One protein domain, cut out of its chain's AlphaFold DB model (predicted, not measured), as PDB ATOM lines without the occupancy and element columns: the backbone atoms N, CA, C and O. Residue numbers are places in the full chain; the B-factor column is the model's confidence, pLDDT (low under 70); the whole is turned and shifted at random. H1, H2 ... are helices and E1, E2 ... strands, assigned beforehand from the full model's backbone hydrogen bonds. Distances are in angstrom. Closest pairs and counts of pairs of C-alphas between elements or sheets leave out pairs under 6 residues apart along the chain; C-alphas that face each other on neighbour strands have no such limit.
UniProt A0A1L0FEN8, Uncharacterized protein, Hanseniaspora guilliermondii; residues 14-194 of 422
ATOM      1  N   PRO A  14     -22.953  -7.501 -23.539       76.62
ATOM      2  CA  PRO A  14     -21.515  -7.234 -23.617       76.62
ATOM      3  C   PRO A  14     -20.910  -7.471 -25.010       76.62
ATOM      4  O   PRO A  14     -19.965  -6.790 -25.395       76.62
ATOM      5  N   ILE A  15     -21.449  -8.427 -25.775       72.62
ATOM      6  CA  ILE A  15     -20.997  -8.716 -27.141       72.62
ATOM      7  C   ILE A  15     -21.508  -7.637 -28.094       72.62
ATOM      8  O   ILE A  15     -20.735  -7.140 -28.909       72.62
ATOM      9  N   THR A  16     -22.779  -7.237 -27.982       76.12
ATOM     10  CA  THR A  16     -23.350  -6.177 -28.826       76.12
ATOM     11  C   THR A  16     -22.647  -4.839 -28.589       76.12
ATOM     12  O   THR A  16     -22.233  -4.194 -29.551       76.12
ATOM     13  N   ASP A  17     -22.419  -4.471 -27.325       72.25
ATOM     14  CA  ASP A  17     -21.714  -3.244 -26.931       72.25
ATOM     15  C   ASP A  17     -20.261  -3.256 -27.427       72.25
ATOM     16  O   ASP A  17     -19.739  -2.240 -27.890       72.25
ATOM     17  N   TRP A  18     -19.606  -4.423 -27.388       85.50
ATOM     18  CA  TRP A  18     -18.267  -4.590 -27.944       85.50
ATOM     19  C   TRP A  18     -18.246  -4.381 -29.463       85.50
ATOM     20  O   TRP A  18     -17.402  -3.624 -29.941       85.50
ATOM     21  N   ILE A  19     -19.177  -4.975 -30.222       78.44
ATOM     22  CA  ILE A  19     -19.250  -4.783 -31.684       78.44
ATOM     23  C   ILE A  19     -19.468  -3.301 -32.010       78.44
ATOM     24  O   ILE A  19     -18.735  -2.755 -32.832       78.44
ATOM     25  N   ILE A  20     -20.414  -2.636 -31.333       81.50
ATOM     26  CA  ILE A  20     -20.686  -1.202 -31.519       81.50
ATOM     27  C   ILE A  20     -19.416  -0.386 -31.271       81.50
ATOM     28  O   ILE A  20     -19.003   0.387 -32.131       81.50
ATOM     29  N   LYS A  21     -18.738  -0.616 -30.141       81.50
ATOM     30  CA  LYS A  21     -17.491   0.083 -29.801       81.50
ATOM     31  C   LYS A  21     -16.404  -0.124 -30.857       81.50
ATOM     32  O   LYS A  21     -15.668   0.812 -31.169       81.50
ATOM     33  N   ILE A  22     -16.267  -1.335 -31.395       81.25
ATOM     34  CA  ILE A  22     -15.288  -1.620 -32.448       81.25
ATOM     35  C   ILE A  22     -15.654  -0.910 -33.754       81.25
ATOM     36  O   ILE A  22     -14.769  -0.326 -34.377       81.25
ATOM     37  N   LEU A  23     -16.928  -0.901 -34.151       81.75
ATOM     38  CA  LEU A  23     -17.382  -0.206 -35.356       81.75
ATOM     39  C   LEU A  23     -17.211   1.316 -35.239       81.75
ATOM     40  O   LEU A  23     -16.714   1.943 -36.169       81.75
ATOM     41  N   SER A  24     -17.528   1.911 -34.088       81.50
ATOM     42  CA  SER A  24     -17.327   3.347 -33.862       81.50
ATOM     43  C   SER A  24     -15.852   3.754 -33.897       81.50
ATOM     44  O   SER A  24     -15.535   4.819 -34.406       81.50
ATOM     45  N   ASN A  25     -14.943   2.911 -33.392       79.69
ATOM     46  CA  ASN A  25     -13.524   3.269 -33.273       79.69
ATOM     47  C   ASN A  25     -12.674   2.871 -34.489       79.69
ATOM     48  O   ASN A  25     -11.784   3.618 -34.886       79.69
ATOM     49  N   LEU A  26     -12.880   1.672 -35.048       73.44
ATOM     50  CA  LEU A  26     -12.026   1.122 -36.113       73.44
ATOM     51  C   LEU A  26     -12.573   1.369 -37.522       73.44
ATOM     52  O   LEU A  26     -11.809   1.317 -38.485       73.44
ATOM     53  N   TYR A  27     -13.873   1.635 -37.641       75.25
ATOM     54  CA  TYR A  27     -14.575   1.835 -38.907       75.25
ATOM     55  C   TYR A  27     -15.066   3.292 -38.990       75.25
ATOM     56  O   TYR A  27     -16.219   3.541 -39.315       75.25
ATOM     57  N   ASN A  28     -14.214   4.271 -38.643       68.62
ATOM     58  CA  ASN A  28     -14.567   5.702 -38.586       68.62
ATOM     59  C   ASN A  28     -14.180   6.525 -39.827       68.62
ATOM     60  O   ASN A  28     -13.867   7.704 -39.729       68.62
ATOM     61  N   ASP A  29     -14.161   5.906 -41.003       62.47
ATOM     62  CA  ASP A  29     -13.970   6.649 -42.254       62.47
ATOM     63  C   ASP A  29     -15.265   7.407 -42.598       62.47
ATOM     64  O   ASP A  29     -16.181   6.858 -43.220       62.47
ATOM     65  N   ASP A  30     -15.346   8.657 -42.145       53.41
ATOM     66  CA  ASP A  30     -16.534   9.519 -42.230       53.41
ATOM     67  C   ASP A  30     -16.835  10.018 -43.659       53.41
ATOM     68  O   ASP A  30     -17.940  10.462 -43.952       53.41
ATOM     69  N   ASN A  31     -15.904   9.841 -44.604       49.53
ATOM     70  CA  ASN A  31     -16.044  10.336 -45.981       49.53
ATOM     71  C   ASN A  31     -16.688   9.343 -46.972       49.53
ATOM     72  O   ASN A  31     -16.816   9.659 -48.152       49.53
ATOM     73  N   LEU A  32     -17.080   8.137 -46.536       50.03
ATOM     74  CA  LEU A  32     -17.616   7.076 -47.417       50.03
ATOM     75  C   LEU A  32     -18.845   6.347 -46.838       50.03
ATOM     76  O   LEU A  32     -19.273   5.328 -47.379       50.03
ATOM     77  N   SER A  33     -19.404   6.810 -45.715       50.31
ATOM     78  CA  SER A  33     -20.332   6.013 -44.896       50.31
ATOM     79  C   SER A  33     -21.746   5.846 -45.454       50.31
ATOM     80  O   SER A  33     -22.457   4.951 -45.002       50.31
ATOM     81  N   THR A  34     -22.154   6.663 -46.424       50.66
ATOM     82  CA  THR A  34     -23.486   6.615 -47.038       50.66
ATOM     83  C   THR A  34     -23.385   6.271 -48.517       50.66
ATOM     84  O   THR A  34     -23.378   7.147 -49.378       50.66
ATOM     85  N   TYR A  35     -23.357   4.977 -48.829       51.69
ATOM     86  CA  TYR A  35     -23.708   4.513 -50.167       51.69
ATOM     87  C   TYR A  35     -25.239   4.457 -50.255       51.69
ATOM     88  O   TYR A  35     -25.872   3.712 -49.507       51.69
ATOM     89  N   ASN A  36     -25.851   5.271 -51.120       54.91
ATOM     90  CA  ASN A  36     -27.306   5.299 -51.348       54.91
ATOM     91  C   ASN A  36     -28.172   5.463 -50.074       54.91
ATOM     92  O   ASN A  36     -29.266   4.910 -49.999       54.91
ATOM     93  N   GLY A  37     -27.687   6.185 -49.054       57.59
ATOM     94  CA  GLY A  37     -28.416   6.386 -47.790       57.59
ATOM     95  C   GLY A  37     -28.412   5.188 -46.826       57.59
ATOM     96  O   GLY A  37     -29.100   5.227 -45.809       57.59
ATOM     97  N   VAL A  38     -27.636   4.133 -47.106       63.19
ATOM     98  CA  VAL A  38     -27.488   2.969 -46.221       63.19
ATOM     99  C   VAL A  38     -26.308   3.173 -45.272       63.19
ATOM    100  O   VAL A  38     -25.177   3.381 -45.708       63.19
ATOM    101  N   ASP A  39     -26.565   3.065 -43.968       75.69
ATOM    102  CA  ASP A  39     -25.528   3.064 -42.934       75.69
ATOM    103  C   ASP A  39     -24.791   1.715 -42.926       75.69
ATOM    104  O   ASP A  39     -25.265   0.698 -42.405       75.69
ATOM    105  N   MET A  40     -23.600   1.712 -43.523       77.06
ATOM    106  CA  MET A  40     -22.779   0.512 -43.670       77.06
ATOM    107  C   MET A  40     -22.284  -0.047 -42.329       77.06
ATOM    108  O   MET A  40     -22.102  -1.261 -42.214       77.06
ATOM    109  N   LYS A  41     -22.102   0.794 -41.296       80.88
ATOM    110  CA  LYS A  41     -21.710   0.323 -39.956       80.88
ATOM    111  C   LYS A  41     -22.862  -0.466 -39.331       80.88
ATOM    112  O   LYS A  41     -22.635  -1.557 -38.809       80.88
ATOM    113  N   LYS A  42     -24.100   0.031 -39.455       81.19
ATOM    114  CA  LYS A  42     -25.303  -0.709 -39.032       81.19
ATOM    115  C   LYS A  42     -25.465  -2.017 -39.796       81.19
ATOM    116  O   LYS A  42     -25.781  -3.030 -39.184       81.19
ATOM    117  N   MET A  43     -25.210  -2.031 -41.103       79.81
ATOM    118  CA  MET A  43     -25.309  -3.274 -41.873       79.81
ATOM    119  C   MET A  43     -24.299  -4.327 -41.402       79.81
ATOM    120  O   MET A  43     -24.698  -5.459 -41.139       79.81
ATOM    121  N   ILE A  44     -23.028  -3.945 -41.209       84.56
ATOM    122  CA  ILE A  44     -22.020  -4.844 -40.631       84.56
ATOM    123  C   ILE A  44     -22.491  -5.352 -39.266       84.56
ATOM    124  O   ILE A  44     -22.440  -6.552 -39.014       84.56
ATOM    125  N   PHE A  45     -22.988  -4.470 -38.395       87.00
ATOM    126  CA  PHE A  45     -23.527  -4.866 -37.095       87.00
ATOM    127  C   PHE A  45     -24.607  -5.951 -37.230       87.00
ATOM    128  O   PHE A  45     -24.476  -7.014 -36.624       87.00
ATOM    129  N   PHE A  46     -25.629  -5.730 -38.062       83.50
ATOM    130  CA  PHE A  46     -26.719  -6.691 -38.240       83.50
ATOM    131  C   PHE A  46     -26.258  -8.019 -38.846       83.50
ATOM    132  O   PHE A  46     -26.700  -9.068 -38.382       83.50
ATOM    133  N   ASP A  47     -25.336  -8.016 -39.812       83.88
ATOM    134  CA  ASP A  47     -24.798  -9.265 -40.364       83.88
ATOM    135  C   ASP A  47     -24.027 -10.081 -39.324       83.88
ATOM    136  O   ASP A  47     -24.140 -11.309 -39.289       83.88
ATOM    137  N   LEU A  48     -23.236  -9.414 -38.478       86.69
ATOM    138  CA  LEU A  48     -22.460 -10.071 -37.427       86.69
ATOM    139  C   LEU A  48     -23.386 -10.662 -36.358       86.69
ATOM    140  O   LEU A  48     -23.182 -11.801 -35.936       86.69
ATOM    141  N   ILE A  49     -24.424  -9.923 -35.951       84.62
ATOM    142  CA  ILE A  49     -25.439 -10.417 -35.012       84.62
ATOM    143  C   ILE A  49     -26.189 -11.606 -35.603       84.62
ATOM    144  O   ILE A  49     -26.262 -12.647 -34.953       84.62
ATOM    145  N   HIS A  50     -26.666 -11.493 -36.842       85.38
ATOM    146  CA  HIS A  50     -27.375 -12.576 -37.515       85.38
ATOM    147  C   HIS A  50     -26.510 -13.844 -37.612       85.38
ATOM    148  O   HIS A  50     -26.970 -14.935 -37.273       85.38
ATOM    149  N   LEU A  51     -25.227 -13.713 -37.972       86.06
ATOM    150  CA  LEU A  51     -24.305 -14.849 -37.990       86.06
ATOM    151  C   LEU A  51     -24.148 -15.493 -36.605       86.06
ATOM    152  O   LEU A  51     -24.191 -16.719 -36.491       86.06
ATOM    153  N   LEU A  52     -23.981 -14.691 -35.550       83.75
ATOM    154  CA  LEU A  52     -23.863 -15.201 -34.181       83.75
ATOM    155  C   LEU A  52     -25.141 -15.903 -33.710       83.75
ATOM    156  O   LEU A  52     -25.050 -16.922 -33.026       83.75
ATOM    157  N   GLN A  53     -26.315 -15.383 -34.068       81.56
ATOM    158  CA  GLN A  53     -27.603 -15.999 -33.744       81.56
ATOM    159  C   GLN A  53     -27.733 -17.365 -34.412       81.56
ATOM    160  O   GLN A  53     -28.059 -18.346 -33.743       81.56
ATOM    161  N   VAL A  54     -27.373 -17.459 -35.698       84.81
ATOM    162  CA  VAL A  54     -27.327 -18.737 -36.418       84.81
ATOM    163  C   VAL A  54     -26.341 -19.699 -35.755       84.81
ATOM    164  O   VAL A  54     -26.704 -20.844 -35.508       84.81
ATOM    165  N   CYS A  55     -25.138 -19.248 -35.387       84.94
ATOM    166  CA  CYS A  55     -24.138 -20.107 -34.737       84.94
ATOM    167  C   CYS A  55     -24.568 -20.601 -33.345       84.94
ATOM    168  O   CYS A  55     -24.156 -21.675 -32.911       84.94
ATOM    169  N   LYS A  56     -25.386 -19.823 -32.628       81.94
ATOM    170  CA  LYS A  56     -25.953 -20.221 -31.333       81.94
ATOM    171  C   LYS A  56     -27.157 -21.141 -31.455       81.94
ATOM    172  O   LYS A  56     -27.458 -21.840 -30.491       81.94
ATOM    173  N   ASN A  57     -27.845 -21.132 -32.593       81.81
ATOM    174  CA  ASN A  57     -28.976 -22.013 -32.817       81.81
ATOM    175  C   ASN A  57     -28.476 -23.467 -32.928       81.81
ATOM    176  O   ASN A  57     -27.771 -23.787 -33.890       81.81
ATOM    177  N   PRO A  58     -28.836 -24.366 -31.991       75.94
ATOM    178  CA  PRO A  58     -28.404 -25.762 -32.036       75.94
ATOM    179  C   PRO A  58     -28.986 -26.522 -33.236       75.94
ATOM    180  O   PRO A  58     -28.415 -27.522 -33.659       75.94
ATOM    181  N   ALA A  59     -30.098 -26.045 -33.800       78.50
ATOM    182  CA  ALA A  59     -30.738 -26.607 -34.982       78.50
ATOM    183  C   ALA A  59     -30.254 -25.958 -36.291       78.50
ATOM    184  O   ALA A  59     -30.868 -26.165 -37.340       78.50
ATOM    185  N   ASN A  60     -29.181 -25.153 -36.267       79.75
ATOM    186  CA  ASN A  60     -28.699 -24.538 -37.496       79.75
ATOM    187  C   ASN A  60     -28.221 -25.613 -38.486       79.75
ATOM    188  O   ASN A  60     -27.348 -26.429 -38.196       79.75
ATOM    189  N   LYS A  61     -28.818 -25.609 -39.681       76.81
ATOM    190  CA  LYS A  61     -28.594 -26.637 -40.710       76.81
ATOM    191  C   LYS A  61     -27.167 -26.665 -41.270       76.81
ATOM    192  O   LYS A  61     -26.784 -27.635 -41.910       76.81
ATOM    193  N   TRP A  62     -26.403 -25.599 -41.049       72.81
ATOM    194  CA  TRP A  62     -25.058 -25.411 -41.591       72.81
ATOM    195  C   TRP A  62     -23.945 -25.821 -40.608       72.81
ATOM    196  O   TRP A  62     -22.776 -25.808 -40.975       72.81
ATOM    197  N   ASN A  63     -24.289 -26.194 -39.367       79.75
ATOM    198  CA  ASN A  63     -23.360 -26.503 -38.273       79.75
ATOM    199  C   ASN A  63     -22.270 -25.427 -38.052       79.75
ATOM    200  O   ASN A  63     -21.120 -25.746 -37.745       79.75
ATOM    201  N   LEU A  64     -22.620 -24.146 -38.211       82.19
ATOM    202  CA  LEU A  64     -21.674 -23.041 -38.035       82.19
ATOM    203  C   LEU A  64     -21.404 -22.790 -36.548       82.19
ATOM    204  O   LEU A  64     -22.332 -22.764 -35.740       82.19
ATOM    205  N   LYS A  65     -20.130 -22.582 -36.190       86.56
ATOM    206  CA  LYS A  65     -19.674 -22.349 -34.803       86.56
ATOM    207  C   LYS A  65     -18.673 -21.196 -34.710       86.56
ATOM    208  O   LYS A  65     -17.639 -21.295 -34.046       86.56
ATOM    209  N   PHE A  66     -18.968 -20.103 -35.403       87.00
ATOM    210  CA  PHE A  66     -18.079 -18.952 -35.461       87.00
ATOM    211  C   PHE A  66     -18.042 -18.151 -34.154       87.00
ATOM    212  O   PHE A  66     -19.041 -17.971 -33.457       87.00
ATOM    213  N   LYS A  67     -16.853 -17.630 -33.855       88.31
ATOM    214  CA  LYS A  67     -16.542 -16.668 -32.797       88.31
ATOM    215  C   LYS A  67     -15.971 -15.398 -33.423       88.31
ATOM    216  O   LYS A  67     -15.677 -15.356 -34.613       88.31
ATOM    217  N   MET A  68     -15.793 -14.357 -32.616       86.50
ATOM    218  CA  MET A  68     -15.329 -13.053 -33.089       86.50
ATOM    219  C   MET A  68     -14.169 -12.535 -32.249       86.50
ATOM    220  O   MET A  68     -14.102 -12.777 -31.045       86.50
ATOM    221  N   LYS A  69     -13.243 -11.833 -32.899       86.50
ATOM    222  CA  LYS A  69     -12.122 -11.110 -32.286       86.50
ATOM    223  C   LYS A  69     -11.711  -9.957 -33.201       86.50
ATOM    224  O   LYS A  69     -12.092  -9.919 -34.366       86.50
ATOM    225  N   THR A  70     -10.895  -9.034 -32.712       84.75
ATOM    226  CA  THR A  70     -10.159  -8.112 -33.590       84.75
ATOM    227  C   THR A  70      -8.800  -8.712 -33.918       84.75
ATOM    228  O   THR A  70      -8.076  -9.107 -33.002       84.75
ATOM    229  N   LYS A  71      -8.431  -8.774 -35.198       83.12
ATOM    230  CA  LYS A  71      -7.128  -9.294 -35.637       83.12
ATOM    231  C   LYS A  71      -6.528  -8.372 -36.694       83.12
ATOM    232  O   LYS A  71      -7.252  -7.762 -37.478       83.12
ATOM    233  N   LYS A  72      -5.203  -8.218 -36.668       81.00
ATOM    234  CA  LYS A  72      -4.479  -7.438 -37.673       81.00
ATOM    235  C   LYS A  72      -4.306  -8.275 -38.934       81.00
ATOM    236  O   LYS A  72      -3.729  -9.357 -38.859       81.00
ATOM    237  N   LEU A  73      -4.759  -7.752 -40.065       79.12
ATOM    238  CA  LEU A  73      -4.479  -8.291 -41.388       79.12
ATOM    239  C   LEU A  73      -3.381  -7.448 -42.038       79.12
ATOM    240  O   LEU A  73      -3.456  -6.220 -42.032       79.12
ATOM    241  N   VAL A  74      -2.342  -8.093 -42.563       74.12
ATOM    242  CA  VAL A  74      -1.268  -7.414 -43.300       74.12
ATOM    243  C   VAL A  74      -1.549  -7.561 -44.788       74.12
ATOM    244  O   VAL A  74      -1.674  -8.679 -45.285       74.12
ATOM    245  N   SER A  75      -1.666  -6.440 -45.497       67.62
ATOM    246  CA  SER A  75      -1.801  -6.456 -46.952       67.62
ATOM    247  C   SER A  75      -0.523  -7.000 -47.587       67.62
ATOM    248  O   SER A  75       0.558  -6.467 -47.338       67.62
ATOM    249  N   LYS A  76      -0.640  -8.038 -48.424       66.50
ATOM    250  CA  LYS A  76       0.498  -8.580 -49.187       66.50
ATOM    251  C   LYS A  76       1.030  -7.564 -50.210       66.50
ATOM    252  O   LYS A  76       2.226  -7.541 -50.466       66.50
ATOM    253  N   GLU A  77       0.157  -6.712 -50.748       65.75
ATOM    254  CA  GLU A  77       0.494  -5.727 -51.784       65.75
ATOM    255  C   GLU A  77       1.165  -4.480 -51.205       65.75
ATOM    256  O   GLU A  77       2.152  -3.991 -51.746       65.75
ATOM    257  N   THR A  78       0.635  -3.961 -50.095       65.25
ATOM    258  CA  THR A  78       1.087  -2.680 -49.528       65.25
ATOM    259  C   THR A  78       1.953  -2.840 -48.283       65.25
ATOM    260  O   THR A  78       2.549  -1.870 -47.822       65.25
ATOM    261  N   GLY A  79       2.004  -4.035 -47.683       67.25
ATOM    262  CA  GLY A  79       2.672  -4.290 -46.400       67.25
ATOM    263  C   GLY A  79       1.991  -3.625 -45.197       67.25
ATOM    264  O   GLY A  79       2.446  -3.777 -44.062       67.25
ATOM    265  N   ILE A  80       0.897  -2.887 -45.415       71.31
ATOM    266  CA  ILE A  80       0.195  -2.153 -44.365       71.31
ATOM    267  C   ILE A  80      -0.591  -3.140 -43.505       71.31
ATOM    268  O   ILE A  80      -1.364  -3.957 -44.006       71.31
ATOM    269  N   SER A  81      -0.407  -3.032 -42.191       75.50
ATOM    270  CA  SER A  81      -1.172  -3.784 -41.203       75.50
ATOM    271  C   SER A  81      -2.414  -3.002 -40.780       75.50
ATOM    272  O   SER A  81      -2.303  -1.874 -40.302       75.50
ATOM    273  N   GLN A  82      -3.590  -3.607 -40.923       77.56
ATOM    274  CA  GLN A  82      -4.870  -3.014 -40.544       77.56
ATOM    275  C   GLN A  82      -5.581  -3.893 -39.515       77.56
ATOM    276  O   GLN A  82      -5.692  -5.104 -39.689       77.56
ATOM    277  N   LEU A  83      -6.065  -3.288 -38.428       81.19
ATOM    278  CA  LEU A  83      -6.886  -3.982 -37.437       81.19
ATOM    279  C   LEU A  83      -8.326  -4.080 -37.950       81.19
ATOM    280  O   LEU A  83      -8.929  -3.057 -38.261       81.19
ATOM    281  N   GLN A  84      -8.865  -5.295 -38.029       84.81
ATOM    282  CA  GLN A  84     -10.202  -5.571 -38.560       84.81
ATOM    283  C   GLN A  84     -10.980  -6.498 -37.623       84.81
ATOM    284  O   GLN A  84     -10.393  -7.230 -36.812       84.81
ATOM    285  N   ILE A  85     -12.309  -6.484 -37.739       88.06
ATOM    286  CA  ILE A  85     -13.156  -7.530 -37.160       88.06
ATOM    287  C   ILE A  85     -12.855  -8.834 -37.901       88.06
ATOM    288  O   ILE A  85     -12.901  -8.894 -39.129       88.06
ATOM    289  N   CYS A  86     -12.542  -9.873 -37.136       90.94
ATOM    290  CA  CYS A  86     -12.246 -11.211 -37.616       90.94
ATOM    291  C   CYS A  86     -13.238 -12.197 -36.995       90.94
ATOM    292  O   CYS A  86     -13.313 -12.346 -35.771       90.94
ATOM    293  N   VAL A  87     -13.993 -12.866 -37.855       93.19
ATOM    294  CA  VAL A  87     -14.884 -13.967 -37.508       93.19
ATOM    295  C   VAL A  87     -14.132 -15.270 -37.751       93.19
ATOM    296  O   VAL A  87     -13.593 -15.459 -38.830       93.19
ATOM    297  N   TYR A  88     -14.050 -16.164 -36.772       91.75
ATOM    298  CA  TYR A  88     -13.216 -17.363 -36.875       91.75
ATOM    299  C   TYR A  88     -13.877 -18.590 -36.260       91.75
ATOM    300  O   TYR A  88     -14.629 -18.476 -35.291       91.75
ATOM    301  N   GLY A  89     -13.629 -19.760 -36.834       89.94
ATOM    302  CA  GLY A  89     -14.239 -21.007 -36.385       89.94
ATOM    303  C   GLY A  89     -14.168 -22.115 -37.434       89.94
ATOM    304  O   GLY A  89     -13.680 -21.881 -38.542       89.94
ATOM    305  N   PRO A  90     -14.639 -23.320 -37.078       90.88
ATOM    306  CA  PRO A  90     -14.643 -24.458 -37.980       90.88
ATOM    307  C   PRO A  90     -15.813 -24.390 -38.967       90.88
ATOM    308  O   PRO A  90     -16.940 -24.038 -38.607       90.88
ATOM    309  N   ILE A  91     -15.536 -24.795 -40.201       89.56
ATOM    310  CA  ILE A  91     -16.508 -25.177 -41.218       89.56
ATOM    311  C   ILE A  91     -16.402 -26.688 -41.389       89.56
ATOM    312  O   ILE A  91     -15.340 -27.207 -41.723       89.56
ATOM    313  N   MET A  92     -17.512 -27.391 -41.178       89.00
ATOM    314  CA  MET A  92     -17.554 -28.834 -41.376       89.00
ATOM    315  C   MET A  92     -17.637 -29.158 -42.871       89.00
ATOM    316  O   MET A  92     -18.559 -28.717 -43.565       89.00
ATOM    317  N   LEU A  93     -16.691 -29.961 -43.337       87.94
ATOM    318  CA  LEU A  93     -16.655 -30.580 -44.654       87.94
ATOM    319  C   LEU A  93     -16.914 -32.082 -44.516       87.94
ATOM    320  O   LEU A  93     -16.667 -32.693 -43.471       87.94
ATOM    321  N   ILE A  94     -17.427 -32.680 -45.581       86.31
ATOM    322  CA  ILE A  94     -17.695 -34.111 -45.673       86.31
ATOM    323  C   ILE A  94     -16.683 -34.708 -46.645       86.31
ATOM    324  O   ILE A  94     -16.598 -34.287 -47.793       86.31
ATOM    325  N   THR A  95     -15.930 -35.685 -46.167       81.19
ATOM    326  CA  THR A  95     -14.984 -36.490 -46.948       81.19
ATOM    327  C   THR A  95     -15.476 -37.924 -47.034       81.19
ATOM    328  O   THR A  95     -16.362 -38.330 -46.273       81.19
ATOM    329  N   ASP A  96     -14.868 -38.709 -47.915       73.62
ATOM    330  CA  ASP A  96     -15.112 -40.153 -47.981       73.62
ATOM    331  C   ASP A  96     -14.806 -40.863 -46.649       73.62
ATOM    332  O   ASP A  96     -15.506 -41.802 -46.264       73.62
ATOM    333  N   ASP A  97     -13.800 -40.373 -45.920       72.06
ATOM    334  CA  ASP A  97     -13.316 -40.939 -44.654       72.06
ATOM    335  C   ASP A  97     -14.046 -40.380 -43.414       72.06
ATOM    336  O   ASP A  97     -13.737 -40.748 -42.278       72.06
ATOM    337  N   GLY A  98     -15.031 -39.496 -43.609       81.62
ATOM    338  CA  GLY A  98     -15.852 -38.933 -42.537       81.62
ATOM    339  C   GLY A  98     -15.957 -37.410 -42.558       81.62
ATOM    340  O   GLY A  98     -15.806 -36.758 -43.588       81.62
ATOM    341  N   LYS A  99     -16.277 -36.820 -41.403       85.38
ATOM    342  CA  LYS A  99     -16.420 -35.364 -41.251       85.38
ATOM    343  C   LYS A  99     -15.090 -34.741 -40.855       85.38
ATOM    344  O   LYS A  99     -14.411 -35.261 -39.975       85.38
ATOM    345  N   VAL A 100     -14.770 -33.613 -41.473       86.75
ATOM    346  CA  VAL A 100     -13.530 -32.865 -41.272       86.75
ATOM    347  C   VAL A 100     -13.872 -31.428 -40.923       86.75
ATOM    348  O   VAL A 100     -14.728 -30.828 -41.567       86.75
ATOM    349  N   ASP A 101     -13.187 -30.859 -39.937       88.00
ATOM    350  CA  ASP A 101     -13.362 -29.452 -39.573       88.00
ATOM    351  C   ASP A 101     -12.247 -28.599 -40.196       88.00
ATOM    352  O   ASP A 101     -11.073 -28.730 -39.842       88.00
ATOM    353  N   LEU A 102     -12.615 -27.710 -41.120       87.50
ATOM    354  CA  LEU A 102     -11.732 -26.712 -41.722       87.50
ATOM    355  C   LEU A 102     -11.805 -25.408 -40.925       87.50
ATOM    356  O   LEU A 102     -12.852 -24.764 -40.882       87.50
ATOM    357  N   PHE A 103     -10.703 -24.980 -40.314       88.94
ATOM    358  CA  PHE A 103     -10.692 -23.764 -39.500       88.94
ATOM    359  C   PHE A 103     -10.391 -22.546 -40.364       88.94
ATOM    360  O   PHE A 103      -9.332 -22.465 -40.988       88.94
ATOM    361  N   VAL A 104     -11.309 -21.578 -40.380       90.00
ATOM    362  CA  VAL A 104     -11.187 -20.364 -41.197       90.00
ATOM    363  C   VAL A 104     -11.274 -19.093 -40.359       90.00
ATOM    364  O   VAL A 104     -11.882 -19.059 -39.287       90.00
ATOM    365  N   GLU A 105     -10.681 -18.027 -40.883       90.94
ATOM    366  CA  GLU A 105     -10.736 -16.663 -40.379       90.94
ATOM    367  C   GLU A 105     -11.252 -15.730 -41.482       90.94
ATOM    368  O   GLU A 105     -10.622 -15.556 -42.519       90.94
ATOM    369  N   ILE A 106     -12.396 -15.099 -41.247       91.25
ATOM    370  CA  ILE A 106     -13.072 -14.172 -42.150       91.25
ATOM    371  C   ILE A 106     -12.855 -12.748 -41.636       91.25
ATOM    372  O   ILE A 106     -13.308 -12.387 -40.550       91.25
ATOM    373  N   TYR A 107     -12.168 -11.930 -42.420       90.31
ATOM    374  CA  TYR A 107     -11.832 -10.547 -42.115       90.31
ATOM    375  C   TYR A 107     -12.828  -9.609 -42.788       90.31
ATOM    376  O   TYR A 107     -12.979  -9.620 -44.012       90.31
ATOM    377  N   ILE A 108     -13.500  -8.791 -41.981       89.44
ATOM    378  CA  ILE A 108     -14.500  -7.837 -42.458       89.44
ATOM    379  C   ILE A 108     -13.789  -6.549 -42.913       89.44
ATOM    380  O   ILE A 108     -13.191  -5.871 -42.065       89.44
ATOM    381  N   PRO A 109     -13.835  -6.190 -44.213       83.69
ATOM    382  CA  PRO A 109     -13.221  -4.973 -44.736       83.69
ATOM    383  C   PRO A 109     -13.911  -3.737 -44.168       83.69
ATOM    384  O   PRO A 109     -15.011  -3.829 -43.621       83.69
ATOM    385  N   ARG A 110     -13.275  -2.570 -44.308       79.88
ATOM    386  CA  ARG A 110     -13.838  -1.308 -43.813       79.88
ATOM    387  C   ARG A 110     -15.204  -1.017 -44.451       79.88
ATOM    388  O   ARG A 110     -15.497  -1.439 -45.569       79.88
ATOM    389  N   HIS A 111     -16.050  -0.291 -43.724       72.06
ATOM    390  CA  HIS A 111     -17.472  -0.108 -44.041       72.06
ATOM    391  C   HIS A 111     -17.711   0.571 -45.390       72.06
ATOM    392  O   HIS A 111     -18.704   0.256 -46.031       72.06
ATOM    393  N   GLY A 112     -16.791   1.421 -45.855       69.06
ATOM    394  CA  GLY A 112     -16.879   2.052 -47.178       69.06
ATOM    395  C   GLY A 112     -16.740   1.086 -48.365       69.06
ATOM    396  O   GLY A 112     -17.094   1.450 -49.480       69.06
ATOM    397  N   GLN A 113     -16.241  -0.136 -48.149       76.31
ATOM    398  CA  GLN A 113     -16.000  -1.121 -49.214       76.31
ATOM    399  C   GLN A 113     -16.815  -2.409 -49.043       76.31
ATOM    400  O   GLN A 113     -17.124  -3.083 -50.027       76.31
ATOM    401  N   TYR A 114     -17.176  -2.752 -47.803       83.31
ATOM    402  CA  TYR A 114     -17.896  -3.976 -47.454       83.31
ATOM    403  C   TYR A 114     -19.162  -4.182 -48.301       83.31
ATOM    404  O   TYR A 114     -19.996  -3.288 -48.371       83.31
ATOM    405  N   LYS A 115     -19.320  -5.352 -48.943       74.75
ATOM    406  CA  LYS A 115     -20.444  -5.729 -49.845       74.75
ATOM    407  C   LYS A 115     -20.608  -4.896 -51.120       74.75
ATOM    408  O   LYS A 115     -21.374  -5.308 -51.996       74.75
ATOM    409  N   ILE A 116     -19.943  -3.749 -51.223       74.31
ATOM    410  CA  ILE A 116     -20.058  -2.817 -52.345       74.31
ATOM    411  C   ILE A 116     -18.982  -3.154 -53.370       74.31
ATOM    412  O   ILE A 116     -19.293  -3.626 -54.460       74.31
ATOM    413  N   SER A 117     -17.722  -2.951 -52.986       73.94
ATOM    414  CA  SER A 117     -16.557  -3.148 -53.846       73.94
ATOM    415  C   SER A 117     -15.660  -4.284 -53.369       73.94
ATOM    416  O   SER A 117     -14.921  -4.834 -54.175       73.94
ATOM    417  N   GLU A 118     -15.722  -4.650 -52.083       78.00
ATOM    418  CA  GLU A 118     -14.887  -5.706 -51.513       78.00
ATOM    419  C   GLU A 118     -15.705  -6.751 -50.730       78.00
ATOM    420  O   GLU A 118     -16.495  -6.396 -49.838       78.00
ATOM    421  N   PRO A 119     -15.500  -8.053 -51.013       83.69
ATOM    422  CA  PRO A 119     -15.951  -9.119 -50.133       83.69
ATOM    423  C   PRO A 119     -15.069  -9.220 -48.881       83.69
ATOM    424  O   PRO A 119     -13.933  -8.735 -48.862       83.69
ATOM    425  N   PRO A 120     -15.550  -9.890 -47.819       88.75
ATOM    426  CA  PRO A 120     -14.680 -10.322 -46.736       88.75
ATOM    427  C   PRO A 120     -13.518 -11.175 -47.241       88.75
ATOM    428  O   PRO A 120     -13.684 -12.023 -48.113       88.75
ATOM    429  N   LYS A 121     -12.337 -10.984 -46.650       87.31
ATOM    430  CA  LYS A 121     -11.168 -11.821 -46.950       87.31
ATOM    431  C   LYS A 121     -11.206 -13.061 -46.072       87.31
ATOM    432  O   LYS A 121     -11.423 -12.944 -44.871       87.31
ATOM    433  N   VAL A 122     -10.979 -14.235 -46.645       87.19
ATOM    434  CA  VAL A 122     -11.053 -15.509 -45.917       87.19
ATOM    435  C   VAL A 122      -9.687 -16.151 -45.911       87.19
ATOM    436  O   VAL A 122      -9.148 -16.391 -46.982       87.19
ATOM    437  N   LEU A 123      -9.156 -16.435 -44.728       85.00
ATOM    438  CA  LEU A 123      -7.908 -17.163 -44.548       85.00
ATOM    439  C   LEU A 123      -8.166 -18.512 -43.891       85.00
ATOM    440  O   LEU A 123      -9.020 -18.623 -43.014       85.00
ATOM    441  N   ILE A 124      -7.401 -19.527 -44.277       83.19
ATOM    442  CA  ILE A 124      -7.439 -20.838 -43.623       83.19
ATOM    443  C   ILE A 124      -6.388 -20.868 -42.517       83.19
ATOM    444  O   ILE A 124      -5.216 -20.568 -42.742       83.19
ATOM    445  N   ASN A 125      -6.796 -21.252 -41.307       82.62
ATOM    446  CA  ASN A 125      -5.864 -21.528 -40.225       82.62
ATOM    447  C   ASN A 125      -5.274 -22.928 -40.429       82.62
ATOM    448  O   ASN A 125      -5.810 -23.915 -39.922       82.62
ATOM    449  N   PHE A 126      -4.195 -23.019 -41.211       79.12
ATOM    450  CA  PHE A 126      -3.548 -24.296 -41.526       79.12
ATOM    451  C   PHE A 126      -3.074 -25.034 -40.277       79.12
ATOM    452  O   PHE A 126      -3.257 -26.241 -40.197       79.12
ATOM    453  N   GLU A 127      -2.503 -24.332 -39.297       78.38
ATOM    454  CA  GLU A 127      -1.995 -24.956 -38.072       78.38
ATOM    455  C   GLU A 127      -3.124 -25.658 -37.310       78.38
ATOM    456  O   GLU A 127      -3.042 -26.857 -37.052       78.38
ATOM    457  N   GLU A 128      -4.216 -24.938 -37.045       83.56
ATOM    458  CA  GLU A 128      -5.372 -25.479 -36.325       83.56
ATOM    459  C   GLU A 128      -6.121 -26.535 -37.152       83.56
ATOM    460  O   GLU A 128      -6.574 -27.546 -36.615       83.56
ATOM    461  N   THR A 129      -6.209 -26.361 -38.474       82.75
ATOM    462  CA  THR A 129      -6.825 -27.354 -39.366       82.75
ATOM    463  C   THR A 129      -6.028 -28.655 -39.378       82.75
ATOM    464  O   THR A 129      -6.603 -29.731 -39.232       82.75
ATOM    465  N   LEU A 130      -4.706 -28.587 -39.520       80.38
ATOM    466  CA  LEU A 130      -3.853 -29.772 -39.576       80.38
ATOM    467  C   LEU A 130      -3.763 -30.468 -38.214       80.38
ATOM    468  O   LEU A 130      -3.769 -31.697 -38.170       80.38
ATOM    469  N   SER A 131      -3.737 -29.717 -37.107       79.44
ATOM    470  CA  SER A 131      -3.694 -30.301 -35.762       79.44
ATOM    471  C   SER A 131      -4.974 -31.062 -35.412       79.44
ATOM    472  O   SER A 131      -4.903 -32.123 -34.798       79.44
ATOM    473  N   ASN A 132      -6.142 -30.550 -35.816       80.25
ATOM    474  CA  ASN A 132      -7.433 -31.188 -35.531       80.25
ATOM    475  C   ASN A 132      -7.771 -32.337 -36.491       80.25
ATOM    476  O   ASN A 132      -8.640 -33.149 -36.189       80.25
ATOM    477  N   ASN A 133      -7.061 -32.444 -37.617       76.81
ATOM    478  CA  ASN A 133      -7.282 -33.472 -38.633       76.81
ATOM    479  C   ASN A 133      -5.996 -34.264 -38.932       76.81
ATOM    480  O   ASN A 133      -5.749 -34.666 -40.069       76.81
ATOM    481  N   ALA A 134      -5.165 -34.498 -37.909       72.75
ATOM    482  CA  ALA A 134      -3.814 -35.050 -38.057       72.75
ATOM    483  C   ALA A 134      -3.747 -36.406 -38.790       72.75
ATOM    484  O   ALA A 134      -2.720 -36.716 -39.393       72.75
ATOM    485  N   ASN A 135      -4.832 -37.183 -38.777       76.69
ATOM    486  CA  ASN A 135      -4.912 -38.503 -39.408       76.69
ATOM    487  C   ASN A 135      -5.476 -38.480 -40.841       76.69
ATOM    488  O   ASN A 135      -5.537 -39.527 -41.477       76.69
ATOM    489  N   ASN A 136      -5.904 -37.322 -41.356       75.44
ATOM    490  CA  ASN A 136      -6.499 -37.211 -42.686       75.44
ATOM    491  C   ASN A 136      -5.441 -36.767 -43.713       75.44
ATOM    492  O   ASN A 136      -5.242 -35.576 -43.946       75.44
ATOM    493  N   GLU A 137      -4.733 -37.733 -44.304       73.81
ATOM    494  CA  GLU A 137      -3.703 -37.468 -45.321       73.81
ATOM    495  C   GLU A 137      -4.280 -36.769 -46.562       73.81
ATOM    496  O   GLU A 137      -3.671 -35.825 -47.065       73.81
ATOM    497  N   THR A 138      -5.482 -37.147 -47.004       77.06
ATOM    498  CA  THR A 138      -6.179 -36.519 -48.141       77.06
ATOM    499  C   THR A 138      -6.345 -35.014 -47.938       77.06
ATOM    500  O   THR A 138      -6.037 -34.235 -48.836       77.06
ATOM    501  N   LEU A 139      -6.741 -34.587 -46.736       77.12
ATOM    502  CA  LEU A 139      -6.861 -33.174 -46.383       77.12
ATOM    503  C   LEU A 139      -5.506 -32.459 -46.413       77.12
ATOM    504  O   LEU A 139      -5.422 -31.337 -46.909       77.12
ATOM    505  N   LYS A 140      -4.441 -33.091 -45.900       73.06
ATOM    506  CA  LYS A 140      -3.090 -32.502 -45.908       73.06
ATOM    507  C   LYS A 140      -2.618 -32.231 -47.331       73.06
ATOM    508  O   LYS A 140      -2.098 -31.147 -47.601       73.06
ATOM    509  N   TYR A 141      -2.800 -33.196 -48.232       74.25
ATOM    510  CA  TYR A 141      -2.405 -33.031 -49.626       74.25
ATOM    511  C   TYR A 141      -3.331 -32.077 -50.382       74.25
ATOM    512  O   TYR A 141      -2.831 -31.238 -51.119       74.25
ATOM    513  N   TRP A 142      -4.642 -32.094 -50.132       80.69
ATOM    514  CA  TRP A 142      -5.565 -31.111 -50.705       80.69
ATOM    515  C   TRP A 142      -5.200 -29.669 -50.312       80.69
ATOM    516  O   TRP A 142      -5.074 -28.797 -51.173       80.69
ATOM    517  N   LEU A 143      -4.940 -29.421 -49.021       73.06
ATOM    518  CA  LEU A 143      -4.491 -28.113 -48.527       73.06
ATOM    519  C   LEU A 143      -3.177 -27.668 -49.186       73.06
ATOM    520  O   LEU A 143      -2.971 -26.477 -49.426       73.06
ATOM    521  N   LYS A 144      -2.291 -28.622 -49.486       68.62
ATOM    522  CA  LYS A 144      -1.008 -28.372 -50.144       68.62
ATOM    523  C   LYS A 144      -1.143 -28.065 -51.630       68.62
ATOM    524  O   LYS A 144      -0.535 -27.102 -52.102       68.62
ATOM    525  N   ASP A 145      -1.878 -28.909 -52.340       63.19
ATOM    526  CA  ASP A 145      -1.847 -29.006 -53.796       63.19
ATOM    527  C   ASP A 145      -2.900 -28.098 -54.451       63.19
ATOM    528  O   ASP A 145      -2.592 -27.428 -55.435       63.19
ATOM    529  N   GLU A 146      -4.107 -28.014 -53.881       63.94
ATOM    530  CA  GLU A 146      -5.234 -27.255 -54.451       63.94
ATOM    531  C   GLU A 146      -5.360 -25.860 -53.840       63.94
ATOM    532  O   GLU A 146      -5.520 -24.865 -54.542       63.94
ATOM    533  N   ILE A 147      -5.239 -25.764 -52.516       60.41
ATOM    534  CA  ILE A 147      -5.415 -24.489 -51.810       60.41
ATOM    535  C   ILE A 147      -4.156 -23.607 -51.870       60.41
ATOM    536  O   ILE A 147      -4.236 -22.418 -51.577       60.41
ATOM    537  N   GLN A 148      -3.023 -24.148 -52.339       52.62
ATOM    538  CA  GLN A 148      -1.713 -23.497 -52.448       52.62
ATOM    539  C   GLN A 148      -1.334 -22.689 -51.195       52.62
ATOM    540  O   GLN A 148      -1.745 -21.542 -51.018       52.62
ATOM    541  N   PHE A 149      -0.392 -23.211 -50.404       45.06
ATOM    542  CA  PHE A 149       0.236 -22.563 -49.232       45.06
ATOM    543  C   PHE A 149       0.773 -21.117 -49.424       45.06
ATOM    544  O   PHE A 149       1.359 -20.556 -48.503       45.06
ATOM    545  N   LYS A 150       0.655 -20.512 -50.613       41.66
ATOM    546  CA  LYS A 150       1.125 -19.156 -50.930       41.66
ATOM    547  C   LYS A 150       0.012 -18.114 -51.078       41.66
ATOM    548  O   LYS A 150       0.290 -16.932 -50.853       41.66
ATOM    549  N   ASN A 151      -1.222 -18.505 -51.412       47.88
ATOM    550  CA  ASN A 151      -2.292 -17.526 -51.626       47.88
ATOM    551  C   ASN A 151      -3.186 -17.302 -50.409       47.88
ATOM    552  O   ASN A 151      -3.681 -16.190 -50.273       47.88
ATOM    553  N   ASP A 152      -3.281 -18.239 -49.464       53.03
ATOM    554  CA  ASP A 152      -4.050 -18.156 -48.204       53.03
ATOM    555  C   ASP A 152      -5.528 -17.743 -48.333       53.03
ATOM    556  O   ASP A 152      -6.232 -17.773 -47.332       53.03
ATOM    557  N   SER A 153      -6.012 -17.344 -49.511       60.66
ATOM    558  CA  SER A 153      -7.314 -16.722 -49.707       60.66
ATOM    559  C   SER A 153      -8.246 -17.613 -50.506       60.66
ATOM    560  O   SER A 153      -7.916 -18.017 -51.620       60.66
ATOM    561  N   ILE A 154      -9.432 -17.858 -49.959       67.69
ATOM    562  CA  ILE A 154     -10.522 -18.518 -50.680       67.69
ATOM    563  C   ILE A 154     -11.139 -17.513 -51.659       67.69
ATOM    564  O   ILE A 154     -11.368 -16.356 -51.293       67.69
ATOM    565  N   ASP A 155     -11.399 -17.944 -52.897       67.38
ATOM    566  CA  ASP A 155     -12.109 -17.120 -53.874       67.38
ATOM    567  C   ASP A 155     -13.548 -16.872 -53.402       67.38
ATOM    568  O   ASP A 155     -14.289 -17.789 -53.055       67.38
ATOM    569  N   THR A 156     -13.926 -15.601 -53.351       70.31
ATOM    570  CA  THR A 156     -15.219 -15.123 -52.843       70.31
ATOM    571  C   THR A 156     -16.018 -14.382 -53.911       70.31
ATOM    572  O   THR A 156     -17.046 -13.767 -53.612       70.31
ATOM    573  N   SER A 157     -15.576 -14.461 -55.171       71.31
ATOM    574  CA  SER A 157     -16.182 -13.766 -56.308       71.31
ATOM    575  C   SER A 157     -17.658 -14.128 -56.496       71.31
ATOM    576  O   SER A 157     -18.475 -13.243 -56.744       71.31
ATOM    577  N   GLU A 158     -18.037 -15.393 -56.282       72.62
ATOM    578  CA  GLU A 158     -19.433 -15.845 -56.394       72.62
ATOM    579  C   GLU A 158     -20.383 -15.110 -55.443       72.62
ATOM    580  O   GLU A 158     -21.512 -14.781 -55.810       72.62
ATOM    581  N   TRP A 159     -19.928 -14.781 -54.234       80.44
ATOM    582  CA  TRP A 159     -20.750 -14.038 -53.282       80.44
ATOM    583  C   TRP A 159     -20.982 -12.593 -53.736       80.44
ATOM    584  O   TRP A 159     -22.082 -12.060 -53.583       80.44
ATOM    585  N   MET A 160     -19.981 -11.970 -54.364       77.94
ATOM    586  CA  MET A 160     -20.120 -10.632 -54.952       77.94
ATOM    587  C   MET A 160     -21.026 -10.612 -56.190       77.94
ATOM    588  O   MET A 160     -21.515  -9.543 -56.552       77.94
ATOM    589  N   LEU A 161     -21.307 -11.762 -56.814       79.12
ATOM    590  CA  LEU A 161     -22.275 -11.878 -57.911       79.12
ATOM    591  C   LEU A 161     -23.729 -11.992 -57.425       79.12
ATOM    592  O   LEU A 161     -24.651 -11.766 -58.207       79.12
ATOM    593  N   MET A 162     -23.965 -12.296 -56.144       74.00
ATOM    594  CA  MET A 162     -25.320 -12.374 -55.587       74.00
ATOM    595  C   MET A 162     -26.009 -11.002 -55.560       74.00
ATOM    596  O   MET A 162     -25.355  -9.960 -55.449       74.00
ATOM    597  N   GLU A 163     -27.347 -10.989 -55.578       73.69
ATOM    598  CA  GLU A 163     -28.124  -9.774 -55.300       73.69
ATOM    599  C   GLU A 163     -27.742  -9.201 -53.928       73.69
ATOM    600  O   GLU A 163     -27.590  -9.947 -52.962       73.69
ATOM    601  N   PHE A 164     -27.631  -7.875 -53.815       72.25
ATOM    602  CA  PHE A 164     -27.124  -7.207 -52.607       72.25
ATOM    603  C   PHE A 164     -27.846  -7.634 -51.315       72.25
ATOM    604  O   PHE A 164     -27.194  -7.923 -50.314       72.25
ATOM    605  N   LYS A 165     -29.179  -7.781 -51.354       74.31
ATOM    606  CA  LYS A 165     -29.995  -8.257 -50.217       74.31
ATOM    607  C   LYS A 165     -29.618  -9.667 -49.725       74.31
ATOM    608  O   LYS A 165     -29.845  -9.997 -48.567       74.31
ATOM    609  N   ASN A 166     -29.026 -10.490 -50.592       73.25
ATOM    610  CA  ASN A 166     -28.614 -11.860 -50.292       73.25
ATOM    611  C   ASN A 166     -27.145 -11.948 -49.853       73.25
ATOM    612  O   ASN A 166     -26.710 -13.003 -49.393       73.25
ATOM    613  N   ARG A 167     -26.373 -10.859 -49.942       77.62
ATOM    614  CA  ARG A 167     -24.963 -10.818 -49.532       77.62
ATOM    615  C   ARG A 167     -24.832 -10.703 -48.017       77.62
ATOM    616  O   ARG A 167     -24.308  -9.716 -47.543       77.62
ATOM    617  N   ASN A 168     -25.336 -11.635 -47.215       85.50
ATOM    618  CA  ASN A 168     -25.118 -11.628 -45.757       85.50
ATOM    619  C   ASN A 168     -23.998 -12.605 -45.354       85.50
ATOM    620  O   ASN A 168     -23.577 -13.437 -46.160       85.50
ATOM    621  N   LEU A 169     -23.506 -12.504 -44.114       87.12
ATOM    622  CA  LEU A 169     -22.386 -13.331 -43.640       87.12
ATOM    623  C   LEU A 169     -22.727 -14.817 -43.460       87.12
ATOM    624  O   LEU A 169     -21.829 -15.652 -43.542       87.12
ATOM    625  N   VAL A 170     -24.000 -15.165 -43.256       87.12
ATOM    626  CA  VAL A 170     -24.439 -16.570 -43.206       87.12
ATOM    627  C   VAL A 170     -24.320 -17.192 -44.598       87.12
ATOM    628  O   VAL A 170     -23.688 -18.233 -44.760       87.12
ATOM    629  N   ASN A 171     -24.836 -16.505 -45.619       85.12
ATOM    630  CA  ASN A 171     -24.694 -16.915 -47.015       85.12
ATOM    631  C   ASN A 171     -23.223 -16.925 -47.449       85.12
ATOM    632  O   ASN A 171     -22.803 -17.822 -48.167       85.12
ATOM    633  N   PHE A 172     -22.423 -15.972 -46.965       87.88
ATOM    634  CA  PHE A 172     -20.983 -15.945 -47.211       87.88
ATOM    635  C   PHE A 172     -20.273 -17.188 -46.656       87.88
ATOM    636  O   PHE A 172     -19.526 -17.845 -47.376       87.88
ATOM    637  N   ALA A 173     -20.549 -17.554 -45.400       86.50
ATOM    638  CA  ALA A 173     -20.028 -18.777 -44.790       86.50
ATOM    639  C   ALA A 173     -20.449 -20.034 -45.565       86.50
ATOM    640  O   ALA A 173     -19.644 -20.950 -45.741       86.50
ATOM    641  N   GLN A 174     -21.681 -20.059 -46.079       85.62
ATOM    642  CA  GLN A 174     -22.159 -21.141 -46.936       85.62
ATOM    643  C   GLN A 174     -21.396 -21.206 -48.268       85.62
ATOM    644  O   GLN A 174     -21.022 -22.302 -48.676       85.62
ATOM    645  N   CYS A 175     -21.134 -20.075 -48.932       85.94
ATOM    646  CA  CYS A 175     -20.326 -20.044 -50.157       85.94
ATOM    647  C   CYS A 175     -18.931 -20.624 -49.920       85.94
ATOM    648  O   CYS A 175     -18.477 -21.463 -50.692       85.94
ATOM    649  N   ILE A 176     -18.283 -20.242 -48.813       86.00
ATOM    650  CA  ILE A 176     -16.976 -20.792 -48.429       86.00
ATOM    651  C   ILE A 176     -17.067 -22.311 -48.254       86.00
ATOM    652  O   ILE A 176     -16.250 -23.046 -48.803       86.00
ATOM    653  N   GLN A 177     -18.071 -22.789 -47.514       87.31
ATOM    654  CA  GLN A 177     -18.272 -24.219 -47.295       87.31
ATOM    655  C   GLN A 177     -18.468 -24.970 -48.614       87.31
ATOM    656  O   GLN A 177     -17.839 -26.002 -48.819       87.31
ATOM    657  N   GLN A 178     -19.318 -24.461 -49.508       85.50
ATOM    658  CA  GLN A 178     -19.603 -25.081 -50.802       85.50
ATOM    659  C   GLN A 178     -18.363 -25.129 -51.693       85.50
ATOM    660  O   GLN A 178     -18.059 -26.185 -52.244       85.50
ATOM    661  N   PHE A 179     -17.618 -24.026 -51.771       84.56
ATOM    662  CA  PHE A 179     -16.368 -23.961 -52.517       84.56
ATOM    663  C   PHE A 179     -15.354 -24.989 -52.000       84.56
ATOM    664  O   PHE A 179     -14.842 -25.807 -52.767       84.56
ATOM    665  N   CYS A 180     -15.097 -24.998 -50.687       85.38
ATOM    666  CA  CYS A 180     -14.162 -25.940 -50.077       85.38
ATOM    667  C   CYS A 180     -14.617 -27.389 -50.254       85.38
ATOM    668  O   CYS A 180     -13.801 -28.245 -50.577       85.38
ATOM    669  N   GLN A 181     -15.915 -27.657 -50.093       87.38
ATOM    670  CA  GLN A 181     -16.492 -28.982 -50.283       87.38
ATOM    671  C   GLN A 181     -16.307 -29.468 -51.721       87.38
ATOM    672  O   GLN A 181     -15.855 -30.588 -51.935       87.38
ATOM    673  N   GLN A 182     -16.625 -28.631 -52.710       85.19
ATOM    674  CA  GLN A 182     -16.495 -28.992 -54.118       85.19
ATOM    675  C   GLN A 182     -15.030 -29.204 -54.510       85.19
ATOM    676  O   GLN A 182     -14.717 -30.176 -55.196       85.19
ATOM    677  N   SER A 183     -14.129 -28.332 -54.051       83.50
ATOM    678  CA  SER A 183     -12.688 -28.476 -54.272       83.50
ATOM    679  C   SER A 183     -12.156 -29.784 -53.676       83.50
ATOM    680  O   SER A 183     -11.471 -30.538 -54.368       83.50
ATOM    681  N   LEU A 184     -12.529 -30.100 -52.434       83.50
ATOM    682  CA  LEU A 184     -12.096 -31.316 -51.749       83.50
ATOM    683  C   LEU A 184     -12.646 -32.579 -52.423       83.50
ATOM    684  O   LEU A 184     -11.884 -33.498 -52.706       83.50
ATOM    685  N   THR A 185     -13.932 -32.599 -52.778       84.69
ATOM    686  CA  THR A 185     -14.548 -33.734 -53.485       84.69
ATOM    687  C   THR A 185     -13.946 -33.947 -54.876       84.69
ATOM    688  O   THR A 185     -13.723 -35.086 -55.295       84.69
ATOM    689  N   ASN A 186     -13.629 -32.871 -55.602       82.19
ATOM    690  CA  ASN A 186     -12.924 -32.976 -56.881       82.19
ATOM    691  C   ASN A 186     -11.529 -33.586 -56.697       82.19
ATOM    692  O   ASN A 186     -11.127 -34.436 -57.492       82.19
ATOM    693  N   TYR A 187     -10.812 -33.181 -55.648       81.50
ATOM    694  CA  TYR A 187      -9.503 -33.733 -55.313       81.50
ATOM    695  C   TYR A 187      -9.585 -35.224 -54.950       81.50
ATOM    696  O   TYR A 187      -8.864 -36.034 -55.528       81.50
ATOM    697  N   GLU A 188     -10.528 -35.617 -54.089       83.00
ATOM    698  CA  GLU A 188     -10.801 -37.021 -53.746       83.00
ATOM    699  C   GLU A 188     -11.074 -37.870 -54.994       83.00
ATOM    700  O   GLU A 188     -10.518 -38.959 -55.165       83.00
ATOM    701  N   HIS A 189     -11.887 -37.354 -55.916       82.38
ATOM    702  CA  HIS A 189     -12.187 -38.031 -57.170       82.38
ATOM    703  C   HIS A 189     -10.943 -38.185 -58.060       82.38
ATOM    704  O   HIS A 189     -10.717 -39.262 -58.614       82.38
ATOM    705  N   GLN A 190     -10.094 -37.156 -58.168       77.25
ATOM    706  CA  GLN A 190      -8.819 -37.253 -58.889       77.25
ATOM    707  C   GLN A 190      -7.870 -38.280 -58.252       77.25
ATOM    708  O   GLN A 190      -7.233 -39.051 -58.975       77.25
ATOM    709  N   CYS A 191      -7.794 -38.326 -56.920       73.25
ATOM    710  CA  CYS A 191      -7.018 -39.321 -56.180       73.25
ATOM    711  C   CYS A 191      -7.530 -40.744 -56.431       73.25
ATOM    712  O   CYS A 191      -6.729 -41.644 -56.658       73.25
ATOM    713  N   LYS A 192      -8.852 -40.946 -56.462       75.94
ATOM    714  CA  LYS A 192      -9.474 -42.245 -56.768       75.94
ATOM    715  C   LYS A 192      -9.286 -42.673 -58.228       75.94
ATOM    716  O   LYS A 192      -9.073 -43.854 -58.493       75.94
ATOM    717  N   GLN A 193      -9.364 -41.737 -59.177       66.31
ATOM    718  CA  GLN A 193      -9.168 -42.014 -60.607       66.31
ATOM    719  C   GLN A 193      -7.712 -42.333 -60.954       66.31
ATOM    720  O   GLN A 193      -7.448 -43.159 -61.829       66.31
ATOM    721  N   LYS A 194      -6.755 -41.726 -60.246       55.91
ATOM    722  CA  LYS A 194      -5.360 -42.165 -60.246       55.91
ATOM    723  C   LYS A 194      -5.256 -43.422 -59.387       55.91
ATOM    724  O   LYS A 194      -4.809 -43.345 -58.250       55.91
TER     725      LYS A 194
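What this domain is: This is residues 14 to 194 of the 422 residues of an uncharacterized protein of Hanseniaspora guilliermondii (UniProt A0A1L0FEN8). A strongly twisted sheet of four strands makes the core, with long helix H6 packed beside it and a helical hairpin, H1 and H2, packed on the sheet near E1 and E2. The short helices H3 and H4 lie toward the other end of the sheet, where H3 covers part of E3, and little H5 packs on H6. The printed part has 181 residues, with six named helices and four named strands in the order H1 H2 E1 E2 E3 E4 H3 H4 H5 H6. The sheet runs E1 E2 E3 E4, antiparallel, and the class is mixed, helices and strands. The whole is compact, with a radius of gyration of the C-alphas of 17.2 A and spans of 55 by 41 by 30 A.

Where its parts are: Find C-alpha 14 at (-21.515, -7.234, -23.617); there H1 begins, residues 14 to 26, 17.8 A long. H2 follows at residues 40 to 56, 24.3 A. Next come E1, residues 67 to 74, 20.7 A, and E2, residues 81 to 95, 36.0 A. E1 bends by 61 degrees at residue 70 and E2 by 76 degrees at residue 84. E3 is residues 98 to 108, 31.1 A, and E4 residues 121 to 124. Then read H3, residues 126 to 132, H4, residues 137 to 145, and H5, residues 157 to 161. H6, residues 169 to 193, runs 35.9 A to C-alpha 193 at (-9.168, -42.014, -60.607).

How they stand to each other: Start at the sheet, a meander, each strand the antiparallel neighbour of the one before. Look at N 69 and O 86, 2.9 A, for E1 and E2; N 91 and O 102, 2.8 A, for E2 and E3; N 105 and O 123, 2.8 A, for E3 and E4. H6, the hub, stands at the sheet's level, height 3.2 A; its closest C-alphas to E2 are Gln 181 and Leu 93, 5.9 A. With residues 169 to 170 alone it touches H2, C-alphas 170 and 51 at 5.5 A, a steep tilt of 59 degrees. H1 and H2, a helical hairpin, touch at C-alphas 23 and 41, 6.3 A. H3 is over E3, C-alphas 129 and 103 at 5.3 A. H4 only grazes the sheet and touches H6, C-alphas 142 and 187 at 6.6 A; H5 touches H6, C-alphas 159 and 172 at 6.4 A. In each helix, every O i to N i+4 pair is within hydrogen-bond range.

The domain as a whole: The two C-alphas farthest apart, Asp 30 and Lys 194, are 55.9 A from each other. The printed part has no cut. The links H1 to H2, E3 to E4 and H4 to H5 are long. Mean pLDDT of the printed part is 77.6; look for values under 70 at residues 28 to 38, 75 to 79, 112, 144 to 155 and 193 to 194.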